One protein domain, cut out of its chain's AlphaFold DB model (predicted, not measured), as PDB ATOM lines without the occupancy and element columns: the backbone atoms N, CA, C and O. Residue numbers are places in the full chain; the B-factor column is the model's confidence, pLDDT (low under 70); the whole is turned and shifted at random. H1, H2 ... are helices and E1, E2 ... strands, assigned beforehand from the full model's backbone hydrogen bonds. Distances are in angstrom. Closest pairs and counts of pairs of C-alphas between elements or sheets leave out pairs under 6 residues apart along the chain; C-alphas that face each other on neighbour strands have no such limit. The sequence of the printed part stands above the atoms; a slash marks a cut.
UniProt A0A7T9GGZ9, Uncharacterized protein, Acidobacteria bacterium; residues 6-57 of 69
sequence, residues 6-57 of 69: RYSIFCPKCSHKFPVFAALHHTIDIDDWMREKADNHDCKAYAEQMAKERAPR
ATOM      1  N   ARG A   6     -18.927  25.125 -17.430       84.19
ATOM      2  CA  ARG A   6     -17.562  25.424 -16.991       84.19
ATOM      3  C   ARG A   6     -17.358  24.870 -15.585       84.19
ATOM      4  O   ARG A   6     -18.035  25.299 -14.655       84.19
ATOM      5  N   TYR A   7     -16.383  23.989 -15.435       85.19
ATOM      6  CA  TYR A   7     -15.946  23.425 -14.165       85.19
ATOM      7  C   TYR A   7     -14.567  23.977 -13.814       85.19
ATOM      8  O   TYR A   7     -13.705  24.098 -14.680       85.19
ATOM      9  N   SER A   8     -14.359  24.361 -12.557       83.19
ATOM     10  CA  SER A   8     -13.056  24.816 -12.070       83.19
ATOM     11  C   SER A   8     -12.401  23.675 -11.314       83.19
ATOM     12  O   SER A   8     -12.757  23.425 -10.166       83.19
ATOM     13  N   ILE A   9     -11.439  23.012 -11.940       84.12
ATOM     14  CA  ILE A   9     -10.754  21.869 -11.343       84.12
ATOM     15  C   ILE A   9      -9.483  22.377 -10.670       84.12
ATOM     16  O   ILE A   9      -8.722  23.145 -11.258       84.12
ATOM     17  N   PHE A  10      -9.283  22.000  -9.411       83.00
ATOM     18  CA  PHE A  10      -8.067  22.298  -8.666       83.00
ATOM     19  C   PHE A  10      -7.162  21.076  -8.689       83.00
ATOM     20  O   PHE A  10      -7.605  19.994  -8.305       83.00
ATOM     21  N   CYS A  11      -5.900  21.244  -9.083       81.50
ATOM     22  CA  CYS A  11      -4.927  20.186  -8.867       81.50
ATOM     23  C   CYS A  11      -4.033  20.473  -7.650       81.50
ATOM     24  O   CYS A  11      -3.380  21.521  -7.611       81.50
ATOM     25  N   PRO A  12      -3.901  19.512  -6.712       76.38
ATOM     26  CA  PRO A  12      -2.986  19.633  -5.579       76.38
ATOM     27  C   PRO A  12      -1.501  19.638  -5.980       76.38
ATOM     28  O   PRO A  12      -0.692  20.246  -5.288       76.38
ATOM     29  N   LYS A  13      -1.125  19.011  -7.104       77.25
ATOM     30  CA  LYS A  13       0.277  18.902  -7.559       77.25
ATOM     31  C   LYS A  13       0.851  20.247  -8.012       77.25
ATOM     32  O   LYS A  13       1.997  20.556  -7.714       77.25
ATOM     33  N   CYS A  14       0.064  21.046  -8.731       75.69
ATOM     34  CA  CYS A  14       0.502  22.338  -9.264       75.69
ATOM     35  C   CYS A  14      -0.095  23.542  -8.520       75.69
ATOM     36  O   CYS A  14       0.265  24.674  -8.823       75.69
ATOM     37  N   SER A  15      -0.994  23.318  -7.553       78.12
ATOM     38  CA  SER A  15      -1.699  24.371  -6.802       78.12
ATOM     39  C   SER A  15      -2.407  25.403  -7.693       78.12
ATOM     40  O   SER A  15      -2.612  26.554  -7.305       78.12
ATOM     41  N   HIS A  16      -2.815  24.989  -8.894       75.62
ATOM     42  CA  HIS A  16      -3.508  25.832  -9.857       75.62
ATOM     43  C   HIS A  16      -4.932  25.337 -10.111       75.62
ATOM     44  O   HIS A  16      -5.239  24.145 -10.032       75.62
ATOM     45  N   LYS A  17      -5.814  26.296 -10.416       80.88
ATOM     46  CA  LYS A  17      -7.188  26.046 -10.852       80.88
ATOM     47  C   LYS A  17      -7.254  26.185 -12.362       80.88
ATOM     48  O   LYS A  17      -6.939  27.256 -12.878       80.88
ATOM     49  N   PHE A  18      -7.699  25.144 -13.052       79.50
ATOM     50  CA  PHE A  18      -7.883  25.168 -14.496       79.50
ATOM     51  C   PHE A  18      -9.372  25.046 -14.849       79.50
ATOM     52  O   PHE A  18     -10.090  24.214 -14.284       79.50
ATOM     53  N   PRO A  19      -9.876  25.901 -15.756       82.12
ATOM     54  CA  PRO A  19     -11.241  25.796 -16.237       82.12
ATOM     55  C   PRO A  19     -11.351  24.674 -17.276       82.12
ATOM     56  O   PRO A  19     -10.662  24.700 -18.292       82.12
ATOM     57  N   VAL A  20     -12.256  23.727 -17.051       82.75
ATOM     58  CA  VAL A  20     -12.612  22.669 -18.003       82.75
ATOM     59  C   VAL A  20     -14.049  22.874 -18.451       82.75
ATOM     60  O   VAL A  20     -14.954  23.018 -17.631       82.75
ATOM     61  N   PHE A  21     -14.267  22.892 -19.761       83.19
ATOM     62  CA  PHE A  21     -15.602  22.950 -20.345       83.19
ATOM     63  C   PHE A  21     -16.024  21.535 -20.718       83.19
ATOM     64  O   PHE A  21     -15.399  20.910 -21.572       83.19
ATOM     65  N   ALA A  22     -17.062  21.020 -20.064       83.31
ATOM     66  CA  ALA A  22     -17.553  19.670 -20.311       83.31
ATOM     67  C   ALA A  22     -19.082  19.642 -20.333       83.31
ATOM     68  O   ALA A  22     -19.752  20.350 -19.576       83.31
ATOM     69  N   ALA A  23     -19.637  18.810 -21.209       84.50
ATOM     70  CA  ALA A  23     -21.048  18.458 -21.209       84.50
ATOM     71  C   ALA A  23     -21.189  17.104 -20.504       84.50
ATOM     72  O   ALA A  23     -20.963  16.059 -21.107       84.50
ATOM     73  N   LEU A  24     -21.492  17.134 -19.205       81.81
ATOM     74  CA  LEU A  24     -21.679  15.922 -18.407       81.81
ATOM     75  C   LEU A  24     -23.134  15.456 -18.485       81.81
ATOM     76  O   LEU A  24     -24.061  16.271 -18.451       81.81
ATOM     77  N   HIS A  25     -23.329  14.143 -18.575       82.19
ATOM     78  CA  HIS A  25     -24.640  13.528 -18.401       82.19
ATOM     79  C   HIS A  25     -25.065  13.609 -16.929       82.19
ATOM     80  O   HIS A  25     -24.230  13.547 -16.034       82.19
ATOM     81  N   HIS A  26     -26.372  13.708 -16.675       78.69
ATOM     82  CA  HIS A  26     -26.930  13.822 -15.318       78.69
ATOM     83  C   HIS A  26     -26.642  12.615 -14.410       78.69
ATOM     84  O   HIS A  26     -26.849  12.697 -13.209       78.69
ATOM     85  N   THR A  27     -26.204  11.498 -14.988       84.12
ATOM     86  CA  THR A  27     -25.864  10.257 -14.285       84.12
ATOM     87  C   THR A  27     -24.412  10.209 -13.809       84.12
ATOM     88  O   THR A  27     -24.041   9.257 -13.133       84.12
ATOM     89  N   ILE A  28     -23.578  11.176 -14.201       83.62
ATOM     90  CA  ILE A  28     -22.164  11.228 -13.819       83.62
ATOM     91  C   ILE A  28     -22.050  11.998 -12.506       83.62
ATOM     92  O   ILE A  28     -22.540  13.126 -12.408       83.62
ATOM     93  N   ASP A  29     -21.372  11.404 -11.527       87.19
ATOM     94  CA  ASP A  29     -20.966  12.116 -10.322       87.19
ATOM     95  C   ASP A  29     -19.883  13.146 -10.677       87.19
ATOM     96  O   ASP A  29     -18.815  12.825 -11.206       87.19
ATOM     97  N   ILE A  30     -20.196  14.416 -10.430       84.06
ATOM     98  CA  ILE A  30     -19.345  15.545 -10.792       84.06
ATOM     99  C   ILE A  30     -18.089  15.558  -9.916       84.06
ATOM    100  O   ILE A  30     -17.015  15.893 -10.420       84.06
ATOM    101  N   ASP A  31     -18.207  15.195  -8.638       84.56
ATOM    102  CA  ASP A  31     -17.096  15.244  -7.687       84.56
ATOM    103  C   ASP A  31     -16.027  14.203  -8.031       84.56
ATOM    104  O   ASP A  31     -14.831  14.514  -8.051       84.56
ATOM    105  N   ASP A  32     -16.453  12.989  -8.379       86.00
ATOM    106  CA  ASP A  32     -15.553  11.914  -8.795       86.00
ATOM    107  C   ASP A  32     -14.880  12.234 -10.140       86.00
ATOM    108  O   ASP A  32     -13.655  12.167 -10.277       86.00
ATOM    109  N   TRP A  33     -15.657  12.745 -11.102       86.31
ATOM    110  CA  TRP A  33     -15.126  13.199 -12.388       86.31
ATOM    111  C   TRP A  33     -14.094  14.327 -12.238       86.31
ATOM    112  O   TRP A  33     -13.059  14.329 -12.914       86.31
ATOM    113  N   MET A  34     -14.334  15.294 -11.346       83.31
ATOM    114  CA  MET A  34     -13.376  16.371 -11.081       83.31
ATOM    115  C   MET A  34     -12.072  15.846 -10.477       83.31
ATOM    116  O   MET A  34     -11.005  16.344 -10.847       83.31
ATOM    117  N   ARG A  35     -12.138  14.853  -9.581       82.81
ATOM    118  CA  ARG A  35     -10.948  14.213  -8.997       82.81
ATOM    119  C   ARG A  35     -10.132  13.484 -10.057       82.81
ATOM    120  O   ARG A  35      -8.943  13.765 -10.188       82.81
ATOM    121  N   GLU A  36     -10.770  12.665 -10.893       84.50
ATOM    122  CA  GLU A  36     -10.087  11.947 -11.978       84.50
ATOM    123  C   GLU A  36      -9.364  12.912 -12.936       84.50
ATOM    124  O   GLU A  36      -8.224  12.675 -13.352       84.50
ATOM    125  N   LYS A  37      -9.999  14.042 -13.267       81.75
ATOM    126  CA  LYS A  37      -9.377  15.078 -14.101       81.75
ATOM    127  C   LYS A  37      -8.270  15.842 -13.380       81.75
ATOM    128  O   LYS A  37      -7.289  16.201 -14.028       81.75
ATOM    129  N   ALA A  38      -8.385  16.073 -12.075       78.69
ATOM    130  CA  ALA A  38      -7.308  16.664 -11.283       78.69
ATOM    131  C   ALA A  38      -6.067  15.757 -11.228       78.69
ATOM    132  O   ALA A  38      -4.943  16.265 -11.257       78.69
ATOM    133  N   ASP A  39      -6.249  14.437 -11.205       77.50
ATOM    134  CA  ASP A  39      -5.140  13.480 -11.182       77.50
ATOM    135  C   ASP A  39      -4.449  13.307 -12.536       77.50
ATOM    136  O   ASP A  39      -3.214  13.230 -12.573       77.50
ATOM    137  N   ASN A  40      -5.228  13.311 -13.624       76.19
ATOM    138  CA  ASN A  40      -4.755  13.073 -14.991       76.19
ATOM    139  C   ASN A  40      -4.342  14.333 -15.772       76.19
ATOM    140  O   ASN A  40      -3.885  14.211 -16.905       76.19
ATOM    141  N   HIS A  41      -4.518  15.547 -15.241       73.00
ATOM    142  CA  HIS A  41      -4.085  16.742 -15.978       73.00
ATOM    143  C   HIS A  41      -2.542  16.855 -16.034       73.00
ATOM    144  O   HIS A  41      -1.834  16.656 -15.041       73.00
ATOM    145  N   ASP A  42      -2.017  17.244 -17.197       70.25
ATOM    146  CA  ASP A  42      -0.592  17.520 -17.389       70.25
ATOM    147  C   ASP A  42      -0.200  18.860 -16.748       70.25
ATOM    148  O   ASP A  42      -0.236  19.920 -17.384       70.25
ATOM    149  N   CYS A  43       0.236  18.817 -15.483       71.44
ATOM    150  CA  CYS A  43       0.740  19.990 -14.752       71.44
ATOM    151  C   CYS A  43       1.785  20.780 -15.554       71.44
ATOM    152  O   CYS A  43       1.825  22.010 -15.503       71.44
ATOM    153  N   LYS A  44       2.649  20.060 -16.280       69.56
ATOM    154  CA  LYS A  44       3.775  20.627 -17.026       69.56
ATOM    155  C   LYS A  44       3.302  21.455 -18.220       69.56
ATOM    156  O   LYS A  44       3.720  22.601 -18.357       69.56
ATOM    157  N   ALA A  45       2.389  20.910 -19.023       71.69
ATOM    158  CA  ALA A  45       1.826  21.619 -20.170       71.69
ATOM    159  C   ALA A  45       1.090  22.896 -19.728       71.69
ATOM    160  O   ALA A  45       1.218  23.947 -20.360       71.69
ATOM    161  N   TYR A  46       0.378  22.835 -18.597       68.94
ATOM    162  CA  TYR A  46      -0.315  23.998 -18.044       68.94
ATOM    163  C   TYR A  46       0.655  25.082 -17.541       68.94
ATOM    164  O   TYR A  46       0.459  26.268 -17.815       68.94
ATOM    165  N   ALA A  47       1.740  24.695 -16.865       68.12
ATOM    166  CA  ALA A  47       2.781  25.631 -16.437       68.12
ATOM    167  C   ALA A  47       3.465  26.325 -17.631       68.12
ATOM    168  O   ALA A  47       3.694  27.536 -17.595       68.12
ATOM    169  N   GLU A  48       3.735  25.590 -18.713       71.19
ATOM    170  CA  GLU A  48       4.299  26.144 -19.950       71.19
ATOM    171  C   GLU A  48       3.332  27.109 -20.651       71.19
ATOM    172  O   GLU A  48       3.761  28.136 -21.183       71.19
ATOM    173  N   GLN A  49       2.026  26.828 -20.628       70.56
ATOM    174  CA  GLN A  49       1.013  27.739 -21.162       70.56
ATOM    175  C   GLN A  49       0.953  29.050 -20.363       70.56
ATOM    176  O   GLN A  49       1.005  30.129 -20.955       70.56
ATOM    177  N   MET A  50       0.950  28.974 -19.030       68.75
ATOM    178  CA  MET A  50       0.984  30.158 -18.164       68.75
ATOM    179  C   MET A  50       2.280  30.968 -18.338       68.75
ATOM    180  O   MET A  50       2.260  32.199 -18.299       68.75
ATOM    181  N   ALA A  51       3.415  30.298 -18.560       68.62
ATOM    182  CA  ALA A  51       4.685  30.961 -18.852       68.62
ATOM    183  C   ALA A  51       4.654  31.704 -20.199       68.62
ATOM    184  O   ALA A  51       5.153  32.826 -20.287       68.62
ATOM    185  N   LYS A  52       4.015  31.130 -21.228       66.69
ATOM    186  CA  LYS A  52       3.817  31.785 -22.534       66.69
ATOM    187  C   LYS A  52       2.900  33.004 -22.449       66.69
ATOM    188  O   LYS A  52       3.174  33.998 -23.111       66.69
ATOM    189  N   GLU A  53       1.840  32.951 -21.643       64.06
ATOM    190  CA  GLU A  53       0.946  34.102 -21.433       64.06
ATOM    191  C   GLU A  53       1.610  35.224 -20.622       64.06
ATOM    192  O   GLU A  53       1.344  36.401 -20.869       64.06
ATOM    193  N   ARG A  54       2.495  34.872 -19.680       61.88
ATOM    194  CA  ARG A  54       3.313  35.838 -18.929       61.88
ATOM    195  C   ARG A  54       4.435  36.449 -19.761       61.88
ATOM    196  O   ARG A  54       4.851  37.569 -19.469       61.88
ATOM    197  N   ALA A  55       4.949  35.732 -20.758       61.28
ATOM    198  CA  ALA A  55       6.003  36.252 -21.611       61.28
ATOM    199  C   ALA A  55       5.474  37.454 -22.420       61.28
ATOM    200  O   ALA A  55       4.412  37.360 -23.045       61.28
ATOM    201  N   PRO A  56       6.190  38.595 -22.435       60.59
ATOM    202  CA  PRO A  56       5.793  39.735 -23.243       60.59
ATOM    203  C   PRO A  56       5.722  39.296 -24.706       60.59
ATOM    204  O   PRO A  56       6.709  38.842 -25.286       60.59
ATOM    205  N   ARG A  57       4.524  39.398 -25.298       63.94
ATOM    206  CA  ARG A  57       4.321  39.066 -26.710       63.94
ATOM    207  C   ARG A  57       5.309  39.892 -27.543       63.94
ATOM    208  O   ARG A  57       5.391  41.099 -27.298       63.94
TER     209      ARG A  57
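What this domain is: This is residues 6 to 57 of the 69 residues of an uncharacterized protein of Acidobacteria bacterium (UniProt A0A7T9GGZ9). A two-stranded hairpin, E1 and E2, has helix H1 packed on one of its strands, E1, and a second helix, H2, leads away from this small body as an arm whose residues 48 to 57 stick out free. The printed part has 52 residues, with two named strands and then two named helices in the order E1, E2, H1, H2; the sheet, E1 - E2, is antiparallel and the class is mixed, helices and strands. The whole is loose, with a radius of gyration of the C-alphas of 12.9 A, and spans 44 by 21 by 12 A, the arm adding to the length.

How they stand to each other: E1, residues 6 to 11, and E2, residues 16 to 22, form a hairpin of antiparallel neighbours, their directions at 144 degrees. N 7 and O 20 are within hydrogen-bond range at 2.8 A, and so are N 18 and O 9 at 2.9 A. H1, residues 30 to 40, has 6 pairs of C-alphas within 8 A of E1; the closest are those of Cys 11 and Ala 38, 4.9 A apart. H2, residues 43 to 54, is apart from H1, and only just apart from E1, closest 8.2 A, and from E2, closest 8.4 A. In H1 and H2 every O i to N i+4 pair is within hydrogen-bond range.

Where its parts are: E1 begins at C-alpha 6 (-17.562, 25.424, -16.991) and is 15.9 A long; E2 is 18.6 A long. H1 measures 15.4 A, beginning at C-alpha 30 (-19.345, 15.545, -10.792). H2 measures 16.6 A and ends at C-alpha 54 (3.313, 35.838, -18.929).

The domain as a whole: The C-alphas of Thr 27 and Pro 56 are the two farthest apart, at 44.2 A. The printed part has no cut and no long link. Mean pLDDT of the printed part is 77.2; residues 44, 46 to 47 and 50 to 57 are under 70.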